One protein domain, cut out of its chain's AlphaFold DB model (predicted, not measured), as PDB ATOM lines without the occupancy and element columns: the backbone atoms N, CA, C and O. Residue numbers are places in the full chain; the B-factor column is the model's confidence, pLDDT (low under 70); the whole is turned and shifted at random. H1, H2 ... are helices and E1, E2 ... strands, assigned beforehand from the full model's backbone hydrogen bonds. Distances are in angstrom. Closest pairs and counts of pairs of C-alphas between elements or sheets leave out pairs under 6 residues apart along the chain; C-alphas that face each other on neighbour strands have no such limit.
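This is residues 11 to 129 of the 345 residues of an uncharacterized protein of Tolypocladium paradoxum (UniProt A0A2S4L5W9). A twisted sheet of four strands, E1 to E4, has H4 folded back along one face. At one end of the sheet stands a pair of helices: H2, which only grazes the sheet, and H1, which packs on H2 and is the farthest element from the mean of the C-alphas. The printed part has 119 residues, with four named helices and four named strands in the order H1 H2 H3 E1 E2 E3 E4 H4; the sheet's order is E1 - E2 - E3 - E4, all antiparallel, and the class is mixed, helices and strands. The whole is compact, with a radius of gyration of the C-alphas of 14.8 A and spans of 47 by 33 by 25 A.

H1, residues 11 to 17, begins at C-alpha 11 (-44.036, 8.117, 146.704). H2, residues 42 to 58, is 24.6 A long, and H3 is residues 66 to 69. E1, residues 76 to 81, measures 16.4 A; E2, residues 84 to 90, 20.3 A; E3, residues 97 to 104, 20.2 A; and E4, residues 110 to 116, 19.6 A. H4, residues 117 to 127, is 15.5 A long and ends at C-alpha 127 (-37.829, -17.656, 118.567).

E1 to E4 form a meander, each strand the antiparallel neighbour of the one before. In the hairpin of E1 and E2, N 79 and O 86 are 2.8 A apart, within hydrogen-bond range; in that of E2 and E3, N 87 and O 102 are at 2.9 A; in that of E3 and E4, N 113 and O 101 are at 2.7 A. H4 is on the sheet, making two layers, a helix on one face of a sheet. Its height over the sheet is 8.5 A, and it runs along the strands over E2 and E3, at 17 degrees to E3 on the local plane. H3 touches H4, the closest C-alphas being those of Ala 66 and Cys 121, 6.1 A apart. H2 only grazes the sheet, with residues 48 to 56. H1 touches residues 46 to 53 of H2, the closest C-alphas being those of Met 13 and Tyr 50, 6.3 A apart; they run the same way at a tilt of 37 degrees, only just steep. H1 and H4 are apart. Every O i to N i+4 pair is within hydrogen-bond range in H1 and H2, and 6 of 7 in H4; H3 is too short for such a pair.

The C-alphas farthest apart, those of Glu 12 and Asp 82, are 46.9 A apart. The printed part has no cut. The link from H1 to H2, residues 18 to 41, is long. The mean pLDDT of the printed part is 90.7; residues 24 to 26 and 60 to 65 are under 70.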
ATOM      1  N   GLN A  11     -42.574   8.185 146.617       96.12
ATOM      2  CA  GLN A  11     -44.036   8.117 146.704       96.12
ATOM      3  C   GLN A  11     -44.729   8.721 145.476       96.12
ATOM      4  O   GLN A  11     -45.726   8.177 145.007       96.12
ATOM      5  N   GLU A  12     -44.206   9.823 144.934       96.56
ATOM      6  CA  GLU A  12     -44.739  10.435 143.711       96.56
ATOM      7  C   GLU A  12     -44.511   9.536 142.492       96.56
ATOM      8  O   GLU A  12     -45.412   9.379 141.665       96.56
ATOM      9  N   MET A  13     -43.334   8.909 142.396       96.50
ATOM     10  CA  MET A  13     -43.033   7.966 141.319       96.50
ATOM     11  C   MET A  13     -43.892   6.700 141.417       96.50
ATOM     12  O   MET A  13     -44.526   6.332 140.434       96.50
ATOM     13  N   GLU A  14     -44.004   6.080 142.595       96.12
ATOM     14  CA  GLU A  14     -44.867   4.913 142.843       96.12
ATOM     15  C   GLU A  14     -46.344   5.220 142.576       96.12
ATOM     16  O   GLU A  14     -47.053   4.429 141.949       96.12
ATOM     17  N   SER A  15     -46.816   6.400 142.992       96.56
ATOM     18  CA  SER A  15     -48.178   6.844 142.695       96.56
ATOM     19  C   SER A  15     -48.419   6.962 141.192       96.56
ATOM     20  O   SER A  15     -49.523   6.671 140.734       96.56
ATOM     21  N   ALA A  16     -47.417   7.392 140.424       95.38
ATOM     22  CA  ALA A  16     -47.521   7.497 138.974       95.38
ATOM     23  C   ALA A  16     -47.357   6.142 138.261       95.38
ATOM     24  O   ALA A  16     -47.966   5.932 137.213       95.38
ATOM     25  N   LEU A  17     -46.573   5.221 138.827       94.75
ATOM     26  CA  LEU A  17     -46.459   3.831 138.373       94.75
ATOM     27  C   LEU A  17     -47.747   3.032 138.645       94.75
ATOM     28  O   LEU A  17     -48.068   2.102 137.906       94.75
ATOM     29  N   GLY A  18     -48.499   3.400 139.687       96.00
ATOM     30  CA  GLY A  18     -49.719   2.713 140.119       96.00
ATOM     31  C   GLY A  18     -49.459   1.485 140.999       96.00
ATOM     32  O   GLY A  18     -50.378   0.713 141.271       96.00
ATOM     33  N   TYR A  19     -48.220   1.288 141.445       94.31
ATOM     34  CA  TYR A  19     -47.811   0.232 142.365       94.31
ATOM     35  C   TYR A  19     -46.587   0.685 143.159       94.31
ATOM     36  O   TYR A  19     -45.845   1.573 142.741       94.31
ATOM     37  N   LYS A  20     -46.382   0.049 144.311       94.06
ATOM     38  CA  LYS A  20     -45.137   0.192 145.062       94.06
ATOM     39  C   LYS A  20     -44.080  -0.688 144.431       94.06
ATOM     40  O   LYS A  20     -44.372  -1.851 144.137       94.06
ATOM     41  N   VAL A  21     -42.890  -0.142 144.225       88.69
ATOM     42  CA  VAL A  21     -41.768  -0.941 143.742       88.69
ATOM     43  C   VAL A  21     -41.326  -1.786 144.924       88.69
ATOM     44  O   VAL A  21     -40.822  -1.267 145.919       88.69
ATOM     45  N   ASP A  22     -41.613  -3.084 144.847       82.81
ATOM     46  CA  ASP A  22     -41.221  -4.020 145.892       82.81
ATOM     47  C   ASP A  22     -39.692  -3.941 146.031       82.81
ATOM     48  O   ASP A  22     -39.002  -3.998 145.004       82.81
ATOM     49  N   PRO A  23     -39.125  -3.765 147.240       76.44
ATOM     50  CA  PRO A  23     -37.701  -3.970 147.440       76.44
ATOM     51  C   PRO A  23     -37.399  -5.408 147.033       76.44
ATOM     52  O   PRO A  23     -37.637  -6.336 147.801       76.44
ATOM     53  N   PHE A  24     -36.950  -5.583 145.789       67.25
ATOM     54  CA  PHE A  24     -36.807  -6.887 145.165       67.25
ATOM     55  C   PHE A  24     -36.166  -7.877 146.141       67.25
ATOM     56  O   PHE A  24     -35.046  -7.662 146.608       67.25
ATOM     57  N   GLY A  25     -36.868  -8.969 146.449       65.50
ATOM     58  CA  GLY A  25     -36.232 -10.091 147.126       65.50
ATOM     59  C   GLY A  25     -35.089 -10.582 146.245       65.50
ATOM     60  O   GLY A  25     -35.346 -10.859 145.083       65.50
ATOM     61  N   ASN A  26     -33.861 -10.623 146.780       69.44
ATOM     62  CA  ASN A  26     -32.605 -11.052 146.140       69.44
ATOM     63  C   ASN A  26     -32.738 -11.441 144.647       69.44
ATOM     64  O   ASN A  26     -32.777 -12.623 144.304       69.44
ATOM     65  N   VAL A  27     -32.856 -10.445 143.759       78.69
ATOM     66  CA  VAL A  27     -33.005 -10.669 142.303       78.69
ATOM     67  C   VAL A  27     -31.705 -11.171 141.668       78.69
ATOM     68  O   VAL A  27     -31.704 -11.612 140.514       78.69
ATOM     69  N   GLY A  28     -30.634 -11.212 142.462       85.88
ATOM     70  CA  GLY A  28     -29.289 -11.548 142.040       85.88
ATOM     71  C   GLY A  28     -28.668 -10.423 141.219       85.88
ATOM     72  O   GLY A  28     -29.261  -9.365 141.013       85.88
ATOM     73  N   HIS A  29     -27.460 -10.676 140.726       91.50
ATOM     74  CA  HIS A  29     -26.754  -9.770 139.827       91.50
ATOM     75  C   HIS A  29     -27.363  -9.874 138.425       91.50
ATOM     76  O   HIS A  29     -26.971 -10.737 137.647       91.50
ATOM     77  N   ARG A  30     -28.376  -9.046 138.141       95.19
ATOM     78  CA  ARG A  30     -29.051  -8.955 136.837       95.19
ATOM     79  C   ARG A  30     -28.863  -7.588 136.201       95.19
ATOM     80  O   ARG A  30     -28.581  -6.608 136.890       95.19
ATOM     81  N   PHE A  31     -29.120  -7.539 134.900       96.81
ATOM     82  CA  PHE A  31     -29.040  -6.327 134.093       96.81
ATOM     83  C   PHE A  31     -30.386  -5.976 133.458       96.81
ATOM     84  O   PHE A  31     -31.215  -6.849 133.198       96.81
ATOM     85  N   TYR A  32     -30.607  -4.700 133.171       96.81
ATOM     86  CA  TYR A  32     -31.628  -4.295 132.209       96.81
ATOM     87  C   TYR A  32     -31.174  -4.634 130.782       96.81
ATOM     88  O   TYR A  32     -30.036  -5.041 130.548       96.81
ATOM     89  N   SER A  33     -32.074  -4.498 129.809       94.94
ATOM     90  CA  SER A  33     -31.787  -4.760 128.392       94.94
ATOM     91  C   SER A  33     -30.660  -3.902 127.815       94.94
ATOM     92  O   SER A  33     -30.010  -4.332 126.872       94.94
ATOM     93  N   ASP A  34     -30.391  -2.738 128.404       93.94
ATOM     94  CA  ASP A  34     -29.281  -1.851 128.048       93.94
ATOM     95  C   ASP A  34     -27.961  -2.204 128.763       93.94
ATOM     96  O   ASP A  34     -27.025  -1.414 128.745       93.94
ATOM     97  N   LEU A  35     -27.881  -3.386 129.389       96.00
ATOM     98  CA  LEU A  35     -26.780  -3.858 130.236       96.00
ATOM     99  C   LEU A  35     -26.582  -3.087 131.552       96.00
ATOM    100  O   LEU A  35     -25.709  -3.464 132.337       96.00
ATOM    101  N   THR A  36     -27.396  -2.073 131.864       95.75
ATOM    102  CA  THR A  36     -27.287  -1.357 133.145       95.75
ATOM    103  C   THR A  36     -27.544  -2.330 134.303       95.75
ATOM    104  O   THR A  36     -28.573  -3.020 134.298       95.75
ATOM    105  N   PRO A  37     -26.658  -2.418 135.312       95.31
ATOM    106  CA  PRO A  37     -26.895  -3.253 136.482       95.31
ATOM    107  C   PRO A  37     -28.112  -2.756 137.265       95.31
ATOM    108  O   PRO A  37     -28.347  -1.554 137.404       95.31
ATOM    109  N   ILE A  38     -28.897  -3.688 137.803       93.94
ATOM    110  CA  ILE A  38     -30.018  -3.332 138.675       93.94
ATOM    111  C   ILE A  38     -29.453  -2.827 140.008       93.94
ATOM    112  O   ILE A  38     -28.799  -3.580 140.726       93.94
ATOM    113  N   SER A  39     -29.716  -1.557 140.334       92.19
ATOM    114  CA  SER A  39     -29.290  -0.943 141.600       92.19
ATOM    115  C   SER A  39     -29.971  -1.618 142.796       92.19
ATOM    116  O   SER A  39     -31.157  -1.947 142.745       92.19
ATOM    117  N   ASP A  40     -29.239  -1.789 143.897       89.94
ATOM    118  CA  ASP A  40     -29.820  -2.223 145.174       89.94
ATOM    119  C   ASP A  40     -30.656  -1.111 145.828       89.94
ATOM    120  O   ASP A  40     -31.531  -1.381 146.658       89.94
ATOM    121  N   ASP A  41     -30.419   0.144 145.435       91.00
ATOM    122  CA  ASP A  41     -31.147   1.293 145.941       91.00
ATOM    123  C   ASP A  41     -32.577   1.342 145.373       91.00
ATOM    124  O   ASP A  41     -32.834   1.234 144.169       91.00
ATOM    125  N   THR A  42     -33.559   1.478 146.265       92.00
ATOM    126  CA  THR A  42     -34.972   1.513 145.872       92.00
ATOM    127  C   THR A  42     -35.307   2.759 145.065       92.00
ATOM    128  O   THR A  42     -36.095   2.649 144.131       92.00
ATOM    129  N   TYR A  43     -34.710   3.916 145.371       92.69
ATOM    130  CA  TYR A  43     -34.973   5.140 144.618       92.69
ATOM    131  C   TYR A  43     -34.514   4.988 143.165       92.69
ATOM    132  O   TYR A  43     -35.322   5.217 142.264       92.69
ATOM    133  N   ASP A  44     -33.276   4.538 142.934       91.75
ATOM    134  CA  ASP A  44     -32.720   4.357 141.585       91.75
ATOM    135  C   ASP A  44     -33.569   3.404 140.737       91.75
ATOM    136  O   ASP A  44     -33.848   3.666 139.564       91.75
ATOM    137  N   ARG A  45     -34.030   2.301 141.339       92.25
ATOM    138  CA  ARG A  45     -34.923   1.349 140.664       92.25
ATOM    139  C   ARG A  45     -36.267   1.974 140.328       92.25
ATOM    140  O   ARG A  45     -36.713   1.868 139.188       92.25
ATOM    141  N   THR A  46     -36.912   2.633 141.290       94.31
ATOM    142  CA  THR A  46     -38.197   3.300 141.055       94.31
ATOM    143  C   THR A  46     -38.073   4.376 139.977       94.31
ATOM    144  O   THR A  46     -38.940   4.466 139.106       94.31
ATOM    145  N   GLU A  47     -36.986   5.149 139.981       94.44
ATOM    146  CA  GLU A  47     -36.691   6.148 138.953       94.44
ATOM    147  C   GLU A  47     -36.492   5.502 137.575       94.44
ATOM    148  O   GLU A  47     -37.051   5.984 136.585       94.44
ATOM    149  N   MET A  48     -35.762   4.383 137.504       93.38
ATOM    150  CA  MET A  48     -35.562   3.619 136.272       93.38
ATOM    151  C   MET A  48     -36.891   3.118 135.688       93.38
ATOM    152  O   MET A  48     -37.181   3.370 134.514       93.38
ATOM    153  N   GLU A  49     -37.728   2.460 136.499       94.81
ATOM    154  CA  GLU A  49     -39.042   1.970 136.063       94.81
ATOM    155  C   GLU A  49     -39.946   3.114 135.607       94.81
ATOM    156  O   GLU A  49     -40.566   3.039 134.545       94.81
ATOM    157  N   TYR A  50     -39.979   4.208 136.369       94.94
ATOM    158  CA  TYR A  50     -40.773   5.390 136.051       94.94
ATOM    159  C   TYR A  50     -40.356   6.030 134.724       94.94
ATOM    160  O   TYR A  50     -41.201   6.330 133.871       94.94
ATOM    161  N   ARG A  51     -39.047   6.216 134.521       94.31
ATOM    162  CA  ARG A  51     -38.482   6.782 133.293       94.31
ATOM    163  C   ARG A  51     -38.821   5.919 132.083       94.31
ATOM    164  O   ARG A  51     -39.251   6.452 131.058       94.31
ATOM    165  N   ASN A  52     -38.659   4.605 132.195       92.75
ATOM    166  CA  ASN A  52     -38.867   3.698 131.071       92.75
ATOM    167  C   ASN A  52     -40.355   3.450 130.788       92.75
ATOM    168  O   ASN A  52     -40.734   3.388 129.618       92.75
ATOM    169  N   LEU A  53     -41.224   3.473 131.805       92.25
ATOM    170  CA  LEU A  53     -42.676   3.492 131.605       92.25
ATOM    171  C   LEU A  53     -43.117   4.744 130.832       92.25
ATOM    172  O   LEU A  53     -43.916   4.645 129.903       92.25
ATOM    173  N   LYS A  54     -42.578   5.924 131.170       92.81
ATOM    174  CA  LYS A  54     -42.874   7.163 130.434       92.81
ATOM    175  C   LYS A  54     -42.433   7.100 128.975       92.81
ATOM    176  O   LYS A  54     -43.198   7.502 128.100       92.81
ATOM    177  N   LYS A  55     -41.229   6.583 128.711       90.88
ATOM    178  CA  LYS A  55     -40.748   6.353 127.339       90.88
ATOM    179  C   LYS A  55     -41.696   5.410 126.590       90.88
ATOM    180  O   LYS A  55     -42.158   5.756 125.506       90.88
ATOM    181  N   ALA A  56     -42.084   4.293 127.206       89.12
ATOM    182  CA  ALA A  56     -43.007   3.329 126.609       89.12
ATOM    183  C   ALA A  56     -44.405   3.913 126.333       89.12
ATOM    184  O   ALA A  56     -45.009   3.610 125.308       89.12
ATOM    185  N   ALA A  57     -44.913   4.791 127.202       88.81
ATOM    186  CA  ALA A  57     -46.195   5.467 126.989       88.81
ATOM    187  C   ALA A  57     -46.172   6.425 125.784       88.81
ATOM    188  O   ALA A  57     -47.208   6.650 125.158       88.81
ATOM    189  N   SER A  58     -45.002   6.979 125.449       85.81
ATOM    190  CA  SER A  58     -44.838   7.844 124.274       85.81
ATOM    191  C   SER A  58     -44.748   7.065 122.954       85.81
ATOM    192  O   SER A  58     -45.163   7.573 121.914       85.81
ATOM    193  N   SER A  59     -44.289   5.810 122.984       80.25
ATOM    194  CA  SER A  59     -44.270   4.918 121.822       80.25
ATOM    195  C   SER A  59     -45.632   4.226 121.642       80.25
ATOM    196  O   SER A  59     -45.920   3.221 122.286       80.25
ATOM    197  N   GLN A  60     -46.494   4.757 120.767       61.25
ATOM    198  CA  GLN A  60     -47.846   4.242 120.463       61.25
ATOM    199  C   GLN A  60     -47.863   2.885 119.716       61.25
ATOM    200  O   GLN A  60     -48.484   2.759 118.661       61.25
ATOM    201  N   HIS A  61     -47.198   1.839 120.206       57.41
ATOM    202  CA  HIS A  61     -47.266   0.504 119.595       57.41
ATOM    203  C   HIS A  61     -47.929  -0.494 120.541       57.41
ATOM    204  O   HIS A  61     -47.294  -1.174 121.340       57.41
ATOM    205  N   ARG A  62     -49.261  -0.554 120.437       53.34
ATOM    206  CA  ARG A  62     -50.116  -1.509 121.143       53.34
ATOM    207  C   ARG A  62     -50.276  -2.756 120.268       53.34
ATOM    208  O   ARG A  62     -51.063  -2.755 119.329       53.34
ATOM    209  N   GLY A  63     -49.500  -3.800 120.542       61.97
ATOM    210  CA  GLY A  63     -49.725  -5.122 119.956       61.97
ATOM    211  C   GLY A  63     -50.743  -5.888 120.796       61.97
ATOM    212  O   GLY A  63     -50.409  -6.328 121.893       61.97
ATOM    213  N   GLU A  64     -51.975  -6.041 120.308       59.06
ATOM    214  CA  GLU A  64     -53.071  -6.711 121.036       59.06
ATOM    215  C   GLU A  64     -52.864  -8.236 121.209       59.06
ATOM    216  O   GLU A  64     -53.521  -8.845 122.048       59.06
ATOM    217  N   ASP A  65     -51.865  -8.830 120.542       68.00
ATOM    218  CA  ASP A  65     -51.590 -10.279 120.571       68.00
ATOM    219  C   ASP A  65     -50.390 -10.713 121.445       68.00
ATOM    220  O   ASP A  65     -50.043 -11.896 121.492       68.00
ATOM    221  N   ALA A  66     -49.747  -9.798 122.183       72.31
ATOM    222  CA  ALA A  66     -48.540 -10.110 122.968       72.31
ATOM    223  C   ALA A  66     -48.767 -11.171 124.070       72.31
ATOM    224  O   ALA A  66     -47.876 -11.964 124.388       72.31
ATOM    225  N   ASN A  67     -49.985 -11.240 124.617       77.62
ATOM    226  CA  ASN A  67     -50.312 -12.091 125.763       77.62
ATOM    227  C   ASN A  67     -50.239 -13.597 125.473       77.62
ATOM    228  O   ASN A  67     -49.961 -14.371 126.386       77.62
ATOM    229  N   ALA A  68     -50.457 -14.034 124.228       85.88
ATOM    230  CA  ALA A  68     -50.389 -15.456 123.879       85.88
ATOM    231  C   ALA A  68     -48.943 -15.988 123.846       85.88
ATOM    232  O   ALA A  68     -48.695 -17.187 124.013       85.88
ATOM    233  N   LEU A  69     -47.970 -15.100 123.619       91.94
ATOM    234  CA  LEU A  69     -46.566 -15.468 123.456       91.94
ATOM    235  C   LEU A  69     -45.834 -15.581 124.787       91.94
ATOM    236  O   LEU A  69     -44.893 -16.364 124.877       91.94
ATOM    237  N   LEU A  70     -46.248 -14.844 125.810       94.25
ATOM    238  CA  LEU A  70     -45.532 -14.751 127.079       94.25
ATOM    239  C   LEU A  70     -45.822 -15.950 128.001       94.25
ATOM    240  O   LEU A  70     -46.907 -16.529 127.932       94.25
ATOM    241  N   PRO A  71     -44.872 -16.355 128.864       94.44
ATOM    242  CA  PRO A  71     -45.133 -17.374 129.877       94.44
ATOM    243  C   PRO A  71     -46.158 -16.899 130.921       94.44
ATOM    244  O   PRO A  71     -46.187 -15.729 131.323       94.44
ATOM    245  N   ALA A  72     -46.979 -17.837 131.398       94.00
ATOM    246  CA  ALA A  72     -47.824 -17.652 132.576       94.00
ATOM    247  C   ALA A  72     -46.981 -17.547 133.870       94.00
ATOM    248  O   ALA A  72     -45.764 -17.701 133.847       94.00
ATOM    249  N   ARG A  73     -47.629 -17.260 135.011       88.06
ATOM    250  CA  ARG A  73     -46.973 -16.915 136.293       88.06
ATOM    251  C   ARG A  73     -46.020 -17.988 136.848       88.06
ATOM    252  O   ARG A  73     -45.063 -17.630 137.517       88.06
ATOM    253  N   ASP A  74     -46.230 -19.252 136.498       90.00
ATOM    254  CA  ASP A  74     -45.394 -20.384 136.926       90.00
ATOM    255  C   ASP A  74     -44.842 -21.182 135.732       90.00
ATOM    256  O   ASP A  74     -44.356 -22.300 135.883       90.00
ATOM    257  N   ASP A  75     -44.945 -20.614 134.529       95.38
ATOM    258  CA  ASP A  75     -44.470 -21.235 133.299       95.38
ATOM    259  C   ASP A  75     -43.097 -20.679 132.906       95.38
ATOM    260  O   ASP A  75     -42.715 -19.556 133.253       95.38
ATOM    261  N   THR A  76     -42.339 -21.479 132.170       96.88
ATOM    262  CA  THR A  76     -41.015 -21.118 131.675       96.88
ATOM    263  C   THR A  76     -40.916 -21.483 130.208       96.88
ATOM    264  O   THR A  76     -41.135 -22.628 129.816       96.88
ATOM    265  N   LYS A  77     -40.523 -20.515 129.381       97.25
ATOM    266  CA  LYS A  77     -40.208 -20.757 127.973       97.25
ATOM    267  C   LYS A  77     -38.706 -20.846 127.808       97.25
ATOM    268  O   LYS A  77     -37.984 -19.964 128.252       97.25
ATOM    269  N   THR A  78     -38.251 -21.908 127.158       97.19
ATOM    270  CA  THR A  78     -36.831 -22.106 126.868       97.19
ATOM    271  C   THR A  78     -36.613 -22.052 125.364       97.19
ATOM    272  O   THR A  78     -37.277 -22.767 124.612       97.19
ATOM    273  N   ILE A  79     -35.685 -21.207 124.930       95.38
ATOM    274  CA  ILE A  79     -35.177 -21.160 123.560       95.38
ATOM    275  C   ILE A  79     -33.821 -21.855 123.591       95.38
ATOM    276  O   ILE A  79     -32.952 -21.463 124.362       95.38
ATOM    277  N   THR A  80     -33.632 -22.899 122.793       94.56
ATOM    278  CA  THR A  80     -32.368 -23.647 122.737       94.56
ATOM    279  C   THR A  80     -31.778 -23.570 121.341       94.56
ATOM    280  O   THR A  80     -32.505 -23.762 120.363       94.56
ATOM    281  N   GLY A  81     -30.467 -23.380 121.239       88.81
ATOM    282  CA  GLY A  81     -29.748 -23.431 119.972       88.81
ATOM    283  C   GLY A  81     -28.294 -23.813 120.193       88.81
ATOM    284  O   GLY A  81     -27.576 -23.099 120.873       88.81
ATOM    285  N   ASP A  82     -27.864 -24.935 119.611       85.94
ATOM    286  CA  ASP A  82     -26.444 -25.290 119.471       85.94
ATOM    287  C   ASP A  82     -25.579 -25.219 120.751       85.94
ATOM    288  O   ASP A  82     -24.396 -24.889 120.699       85.94
ATOM    289  N   GLY A  83     -26.162 -25.565 121.902       91.25
ATOM    290  CA  GLY A  83     -25.490 -25.538 123.208       91.25
ATOM    291  C   GLY A  83     -25.760 -24.276 124.030       91.25
ATOM    292  O   GLY A  83     -25.526 -24.295 125.233       91.25
ATOM    293  N   ASP A  84     -26.329 -23.239 123.416       95.06
ATOM    294  CA  ASP A  84     -26.829 -22.051 124.100       95.06
ATOM    295  C   ASP A  84     -28.306 -22.248 124.479       95.06
ATOM    296  O   ASP A  84     -29.088 -22.907 123.775       95.06
ATOM    297  N   SER A  85     -28.715 -21.662 125.602       97.06
ATOM    298  CA  SER A  85     -30.105 -21.671 126.050       97.06
ATOM    299  C   SER A  85     -30.520 -20.326 126.622       97.06
ATOM    300  O   SER A  85     -29.731 -19.640 127.261       97.06
ATOM    301  N   ILE A  86     -31.775 -19.955 126.400       97.62
ATOM    302  CA  ILE A  86     -32.371 -18.734 126.929       97.62
ATOM    303  C   ILE A  86     -33.639 -19.130 127.654       97.62
ATOM    304  O   ILE A  86     -34.567 -19.674 127.049       97.62
ATOM    305  N   ILE A  87     -33.669 -18.865 128.950       98.12
ATOM    306  CA  ILE A  87     -34.778 -19.206 129.830       98.12
ATOM    307  C   ILE A  87     -35.550 -17.926 130.124       98.12
ATOM    308  O   ILE A  87     -35.013 -16.981 130.690       98.12
ATOM    309  N   ILE A  88     -36.819 -17.900 129.732       97.94
ATOM    310  CA  ILE A  88     -37.723 -16.766 129.909       97.94
ATOM    311  C   ILE A  88     -38.810 -17.179 130.889       97.94
ATOM    312  O   ILE A  88     -39.618 -18.066 130.599       97.94
ATOM    313  N   ARG A  89     -38.849 -16.518 132.044       97.12
ATOM    314  CA  ARG A  89     -39.832 -16.788 133.100       97.12
ATOM    315  C   ARG A  89     -40.433 -15.496 133.628       97.12
ATOM    316  O   ARG A  89     -39.762 -14.466 133.722       97.12
ATOM    317  N   ARG A  90     -41.712 -15.546 133.983       95.94
ATOM    318  CA  ARG A  90     -42.402 -14.406 134.585       95.94
ATOM    319  C   ARG A  90     -42.071 -14.340 136.075       95.94
ATOM    320  O   ARG A  90     -42.121 -15.339 136.779       95.94
ATOM    321  N   SER A  91     -41.720 -13.157 136.554       92.69
ATOM    322  CA  SER A  91     -41.520 -12.887 137.972       92.69
ATOM    323  C   SER A  91     -42.862 -12.750 138.696       92.69
ATOM    324  O   SER A  91     -43.889 -12.405 138.106       92.69
ATOM    325  N   ASN A  92     -42.840 -12.999 140.005       89.12
ATOM    326  CA  ASN A  92     -44.008 -12.865 140.874       89.12
ATOM    327  C   ASN A  92     -44.203 -11.451 141.432       89.12
ATOM    328  O   ASN A  92     -45.192 -11.218 142.130       89.12
ATOM    329  N   PHE A  93     -43.283 -10.534 141.129       85.69
ATOM    330  CA  PHE A  93     -43.276  -9.175 141.651       85.69
ATOM    331  C   PHE A  93     -44.155  -8.249 140.799       85.69
ATOM    332  O   PHE A  93     -44.352  -8.454 139.596       85.69
ATOM    333  N   ALA A  94     -44.705  -7.218 141.436       86.69
ATOM    334  CA  ALA A  94     -45.304  -6.094 140.727       86.69
ATOM    335  C   ALA A  94     -44.183  -5.132 140.304       86.69
ATOM    336  O   ALA A  94     -43.339  -4.792 141.123       86.69
ATOM    337  N   GLY A  95     -44.162  -4.722 139.037       91.38
ATOM    338  CA  GLY A  95     -43.089  -3.896 138.471       91.38
ATOM    339  C   GLY A  95     -43.308  -3.627 136.988       91.38
ATOM    340  O   GLY A  95     -44.104  -4.310 136.358       91.38
ATOM    341  N   PHE A  96     -42.637  -2.663 136.381       93.44
ATOM    342  CA  PHE A  96     -42.635  -2.497 134.924       93.44
ATOM    343  C   PHE A  96     -41.834  -3.625 134.257       93.44
ATOM    344  O   PHE A  96     -42.210  -4.161 133.211       93.44
ATOM    345  N   TYR A  97     -40.776  -4.051 134.939       94.44
ATOM    346  CA  TYR A  97     -39.908  -5.143 134.554       94.44
ATOM    347  C   TYR A  97     -40.324  -6.432 135.263       94.44
ATOM    348  O   TYR A  97     -40.122  -6.593 136.465       94.44
ATOM    349  N   LYS A  98     -40.942  -7.357 134.523       94.19
ATOM    350  CA  LYS A  98     -41.553  -8.563 135.107       94.19
ATOM    351  C   LYS A  98     -40.997  -9.870 134.566       94.19
ATOM    352  O   LYS A  98     -41.458 -10.908 135.029       94.19
ATOM    353  N   PHE A  99     -40.073  -9.866 133.611       96.44
ATOM    354  CA  PHE A  99     -39.586 -11.093 132.979       96.44
ATOM    355  C   PHE A  99     -38.104 -11.295 133.258       96.44
ATOM    356  O   PHE A  99     -37.283 -10.452 132.920       96.44
ATOM    357  N   PHE A 100     -37.765 -12.428 133.864       97.12
ATOM    358  CA  PHE A 100     -36.383 -12.869 133.990       97.12
ATOM    359  C   PHE A 100     -35.975 -13.565 132.696       97.12
ATOM    360  O   PHE A 100     -36.679 -14.471 132.242       97.12
ATOM    361  N   ILE A 101     -34.852 -13.133 132.128       97.75
ATOM    362  CA  ILE A 101     -34.254 -13.717 130.927       97.75
ATOM    363  C   ILE A 101     -32.867 -14.205 131.309       97.75
ATOM    364  O   ILE A 101     -31.996 -13.395 131.586       97.75
ATOM    365  N   ASP A 102     -32.656 -15.509 131.355       98.00
ATOM    366  CA  ASP A 102     -31.363 -16.091 131.707       98.00
ATOM    367  C   ASP A 102     -30.744 -16.687 130.437       98.00
ATOM    368  O   ASP A 102     -31.230 -17.705 129.938       98.00
ATOM    369  N   ILE A 103     -29.727 -16.020 129.874       97.69
ATOM    370  CA  ILE A 103     -28.955 -16.527 128.731       97.69
ATOM    371  C   ILE A 103     -27.787 -17.344 129.275       97.69
ATOM    372  O   ILE A 103     -26.926 -16.787 129.948       97.69
ATOM    373  N   ASN A 104     -27.737 -18.631 128.951       97.94
ATOM    374  CA  ASN A 104     -26.649 -19.528 129.326       97.94
ATOM    375  C   ASN A 104     -25.941 -19.977 128.051       97.94
ATOM    376  O   ASN A 104     -26.538 -20.660 127.208       97.94
ATOM    377  N   TYR A 105     -24.683 -19.583 127.902       97.56
ATOM    378  CA  TYR A 105     -23.867 -19.946 126.755       97.56
ATOM    379  C   TYR A 105     -23.142 -21.269 126.987       97.56
ATOM    380  O   TYR A 105     -22.613 -21.529 128.069       97.56
ATOM    381  N   GLY A 106     -22.999 -22.072 125.931       96.31
ATOM    382  CA  GLY A 106     -22.298 -23.359 125.998       96.31
ATOM    383  C   GLY A 106     -20.815 -23.259 126.392       96.31
ATOM    384  O   GLY A 106     -20.199 -24.263 126.743       96.31
ATOM    385  N   PHE A 107     -20.234 -22.055 126.356       96.06
ATOM    386  CA  PHE A 107     -18.866 -21.764 126.796       96.06
ATOM    387  C   PHE A 107     -18.768 -21.241 128.243       96.06
ATOM    388  O   PHE A 107     -17.697 -20.793 128.647       96.06
ATOM    389  N   GLY A 108     -19.848 -21.328 129.029       96.94
ATOM    390  CA  GLY A 108     -19.847 -21.042 130.470       96.94
ATOM    391  C   GLY A 108     -20.056 -19.576 130.851       96.94
ATOM    392  O   GLY A 108     -19.793 -19.211 131.994       96.94
ATOM    393  N   LEU A 109     -20.502 -18.741 129.910       97.44
ATOM    394  CA  LEU A 109     -20.956 -17.382 130.201       97.44
ATOM    395  C   LEU A 109     -22.456 -17.404 130.495       97.44
ATOM    396  O   LEU A 109     -23.231 -17.872 129.663       97.44
ATOM    397  N   ASP A 110     -22.855 -16.817 131.617       97.50
ATOM    398  CA  ASP A 110     -24.258 -16.621 131.974       97.50
ATOM    399  C   ASP A 110     -24.562 -15.121 132.035       97.50
ATOM    400  O   ASP A 110     -23.872 -14.364 132.718       97.50
ATOM    401  N   MET A 111     -25.597 -14.689 131.315       97.38
ATOM    402  CA  MET A 111     -26.024 -13.290 131.241       97.38
ATOM    403  C   MET A 111     -27.504 -13.187 131.627       97.38
ATOM    404  O   MET A 111     -28.384 -13.424 130.791       97.38
ATOM    405  N   PRO A 112     -27.802 -12.873 132.899       97.56
ATOM    406  CA  PRO A 112     -29.168 -12.759 133.376       97.56
ATOM    407  C   PRO A 112     -29.680 -11.315 133.266       97.56
ATOM    408  O   PRO A 112     -29.105 -10.366 133.798       97.56
ATOM    409  N   PHE A 113     -30.827 -11.158 132.621       97.56
ATOM    410  CA  PHE A 113     -31.492  -9.886 132.396       97.56
ATOM    411  C   PHE A 113     -32.856  -9.816 133.078       97.56
ATOM    412  O   PHE A 113     -33.440 -10.826 133.502       97.56
ATOM    413  N   LEU A 114     -33.371  -8.594 133.150       96.31
ATOM    414  CA  LEU A 114     -34.726  -8.268 133.535       96.31
ATOM    415  C   LEU A 114     -35.390  -7.442 132.428       96.31
ATOM    416  O   LEU A 114     -34.975  -6.326 132.127       96.31
ATOM    417  N   PHE A 115     -36.425  -8.013 131.820       96.62
ATOM    418  CA  PHE A 115     -37.141  -7.444 130.683       96.62
ATOM    419  C   PHE A 115     -38.544  -6.975 131.071       96.62
ATOM    420  O   PHE A 115     -39.218  -7.520 131.957       96.62
ATOM    421  N   THR A 116     -39.001  -5.964 130.346       95.50
ATOM    422  CA  THR A 116     -40.403  -5.568 130.254       95.50
ATOM    423  C   THR A 116     -41.209  -6.599 129.464       95.50
ATOM    424  O   THR A 116     -40.678  -7.502 128.814       95.50
ATOM    425  N   GLU A 117     -42.530  -6.445 129.487       94.81
ATOM    426  CA  GLU A 117     -43.436  -7.269 128.687       94.81
ATOM    427  C   GLU A 117     -43.150  -7.177 127.177       94.81
ATOM    428  O   GLU A 117     -43.071  -8.198 126.492       94.81
ATOM    429  N   ALA A 118     -42.929  -5.962 126.668       93.50
ATOM    430  CA  ALA A 118     -42.664  -5.710 125.252       93.50
ATOM    431  C   ALA A 118     -41.336  -6.325 124.781       93.50
ATOM    432  O   ALA A 118     -41.260  -6.897 123.691       93.50
ATOM    433  N   GLU A 119     -40.294  -6.248 125.608       95.44
ATOM    434  CA  GLU A 119     -38.980  -6.823 125.312       95.44
ATOM    435  C   GLU A 119     -39.017  -8.354 125.327       95.44
ATOM    436  O   GLU A 119     -38.545  -8.988 124.381       95.44
ATOM    437  N   ALA A 120     -39.644  -8.959 126.343       96.19
ATOM    438  CA  ALA A 120     -39.808 -10.411 126.409       96.19
ATOM    439  C   ALA A 120     -40.645 -10.942 125.232       96.19
ATOM    440  O   ALA A 120     -40.309 -11.965 124.630       96.19
ATOM    441  N   CYS A 121     -41.704 -10.217 124.854       94.88
ATOM    442  CA  CYS A 121     -42.515 -10.544 123.685       94.88
ATOM    443  C   CYS A 121     -41.698 -10.428 122.389       94.88
ATOM    444  O   CYS A 121     -41.806 -11.290 121.515       94.88
ATOM    445  N   SER A 122     -40.846  -9.404 122.274       93.31
ATOM    446  CA  SER A 122     -39.957  -9.213 121.122       93.31
ATOM    447  C   SER A 122     -38.984 -10.382 120.958       93.31
ATOM    448  O   SER A 122     -38.888 -10.927 119.857       93.31
ATOM    449  N   ALA A 123     -38.343 -10.829 122.041       94.94
ATOM    450  CA  ALA A 123     -37.471 -12.004 122.034       94.94
ATOM    451  C   ALA A 123     -38.230 -13.276 121.607       94.94
ATOM    452  O   ALA A 123     -37.839 -13.979 120.674       94.94
ATOM    453  N   LEU A 124     -39.381 -13.550 122.229       95.38
ATOM    454  CA  LEU A 124     -40.175 -14.747 121.934       95.38
ATOM    455  C   LEU A 124     -40.758 -14.752 120.516       95.38
ATOM    456  O   LEU A 124     -40.889 -15.821 119.920       95.38
ATOM    457  N   SER A 125     -41.079 -13.584 119.955       93.38
ATOM    458  CA  SER A 125     -41.589 -13.479 118.583       93.38
ATOM    459  C   SER A 125     -40.584 -13.995 117.549       93.38
ATOM    460  O   SER A 125     -40.978 -14.648 116.584       93.38
ATOM    461  N   VAL A 126     -39.284 -13.773 117.772       92.00
ATOM    462  CA  VAL A 126     -38.226 -14.251 116.872       92.00
ATOM    463  C   VAL A 126     -37.968 -15.732 117.058       92.00
ATOM    464  O   VAL A 126     -37.850 -16.444 116.065       92.00
ATOM    465  N   ALA A 127     -37.981 -16.227 118.295       89.69
ATOM    466  CA  ALA A 127     -37.829 -17.656 118.567       89.69
ATOM    467  C   ALA A 127     -38.903 -18.517 117.871       89.69
ATOM    468  O   ALA A 127     -38.690 -19.696 117.580       89.69
ATOM    469  N   GLN A 128     -40.071 -17.931 117.592       89.31
ATOM    470  CA  GLN A 128     -41.161 -18.582 116.866       89.31
ATOM    471  C   GLN A 128     -41.028 -18.538 115.350       89.31
ATOM    472  O   GLN A 128     -41.740 -19.285 114.671       89.31
ATOM    473  N   LEU A 129     -40.115 -17.726 114.812       85.75
ATOM    474  CA  LEU A 129     -39.738 -17.768 113.407       85.75
ATOM    475  C   LEU A 129     -38.961 -19.065 113.181       85.75
ATOM    476  O   LEU A 129     -37.738 -19.106 113.090       85.75
TER     477      LEU A 129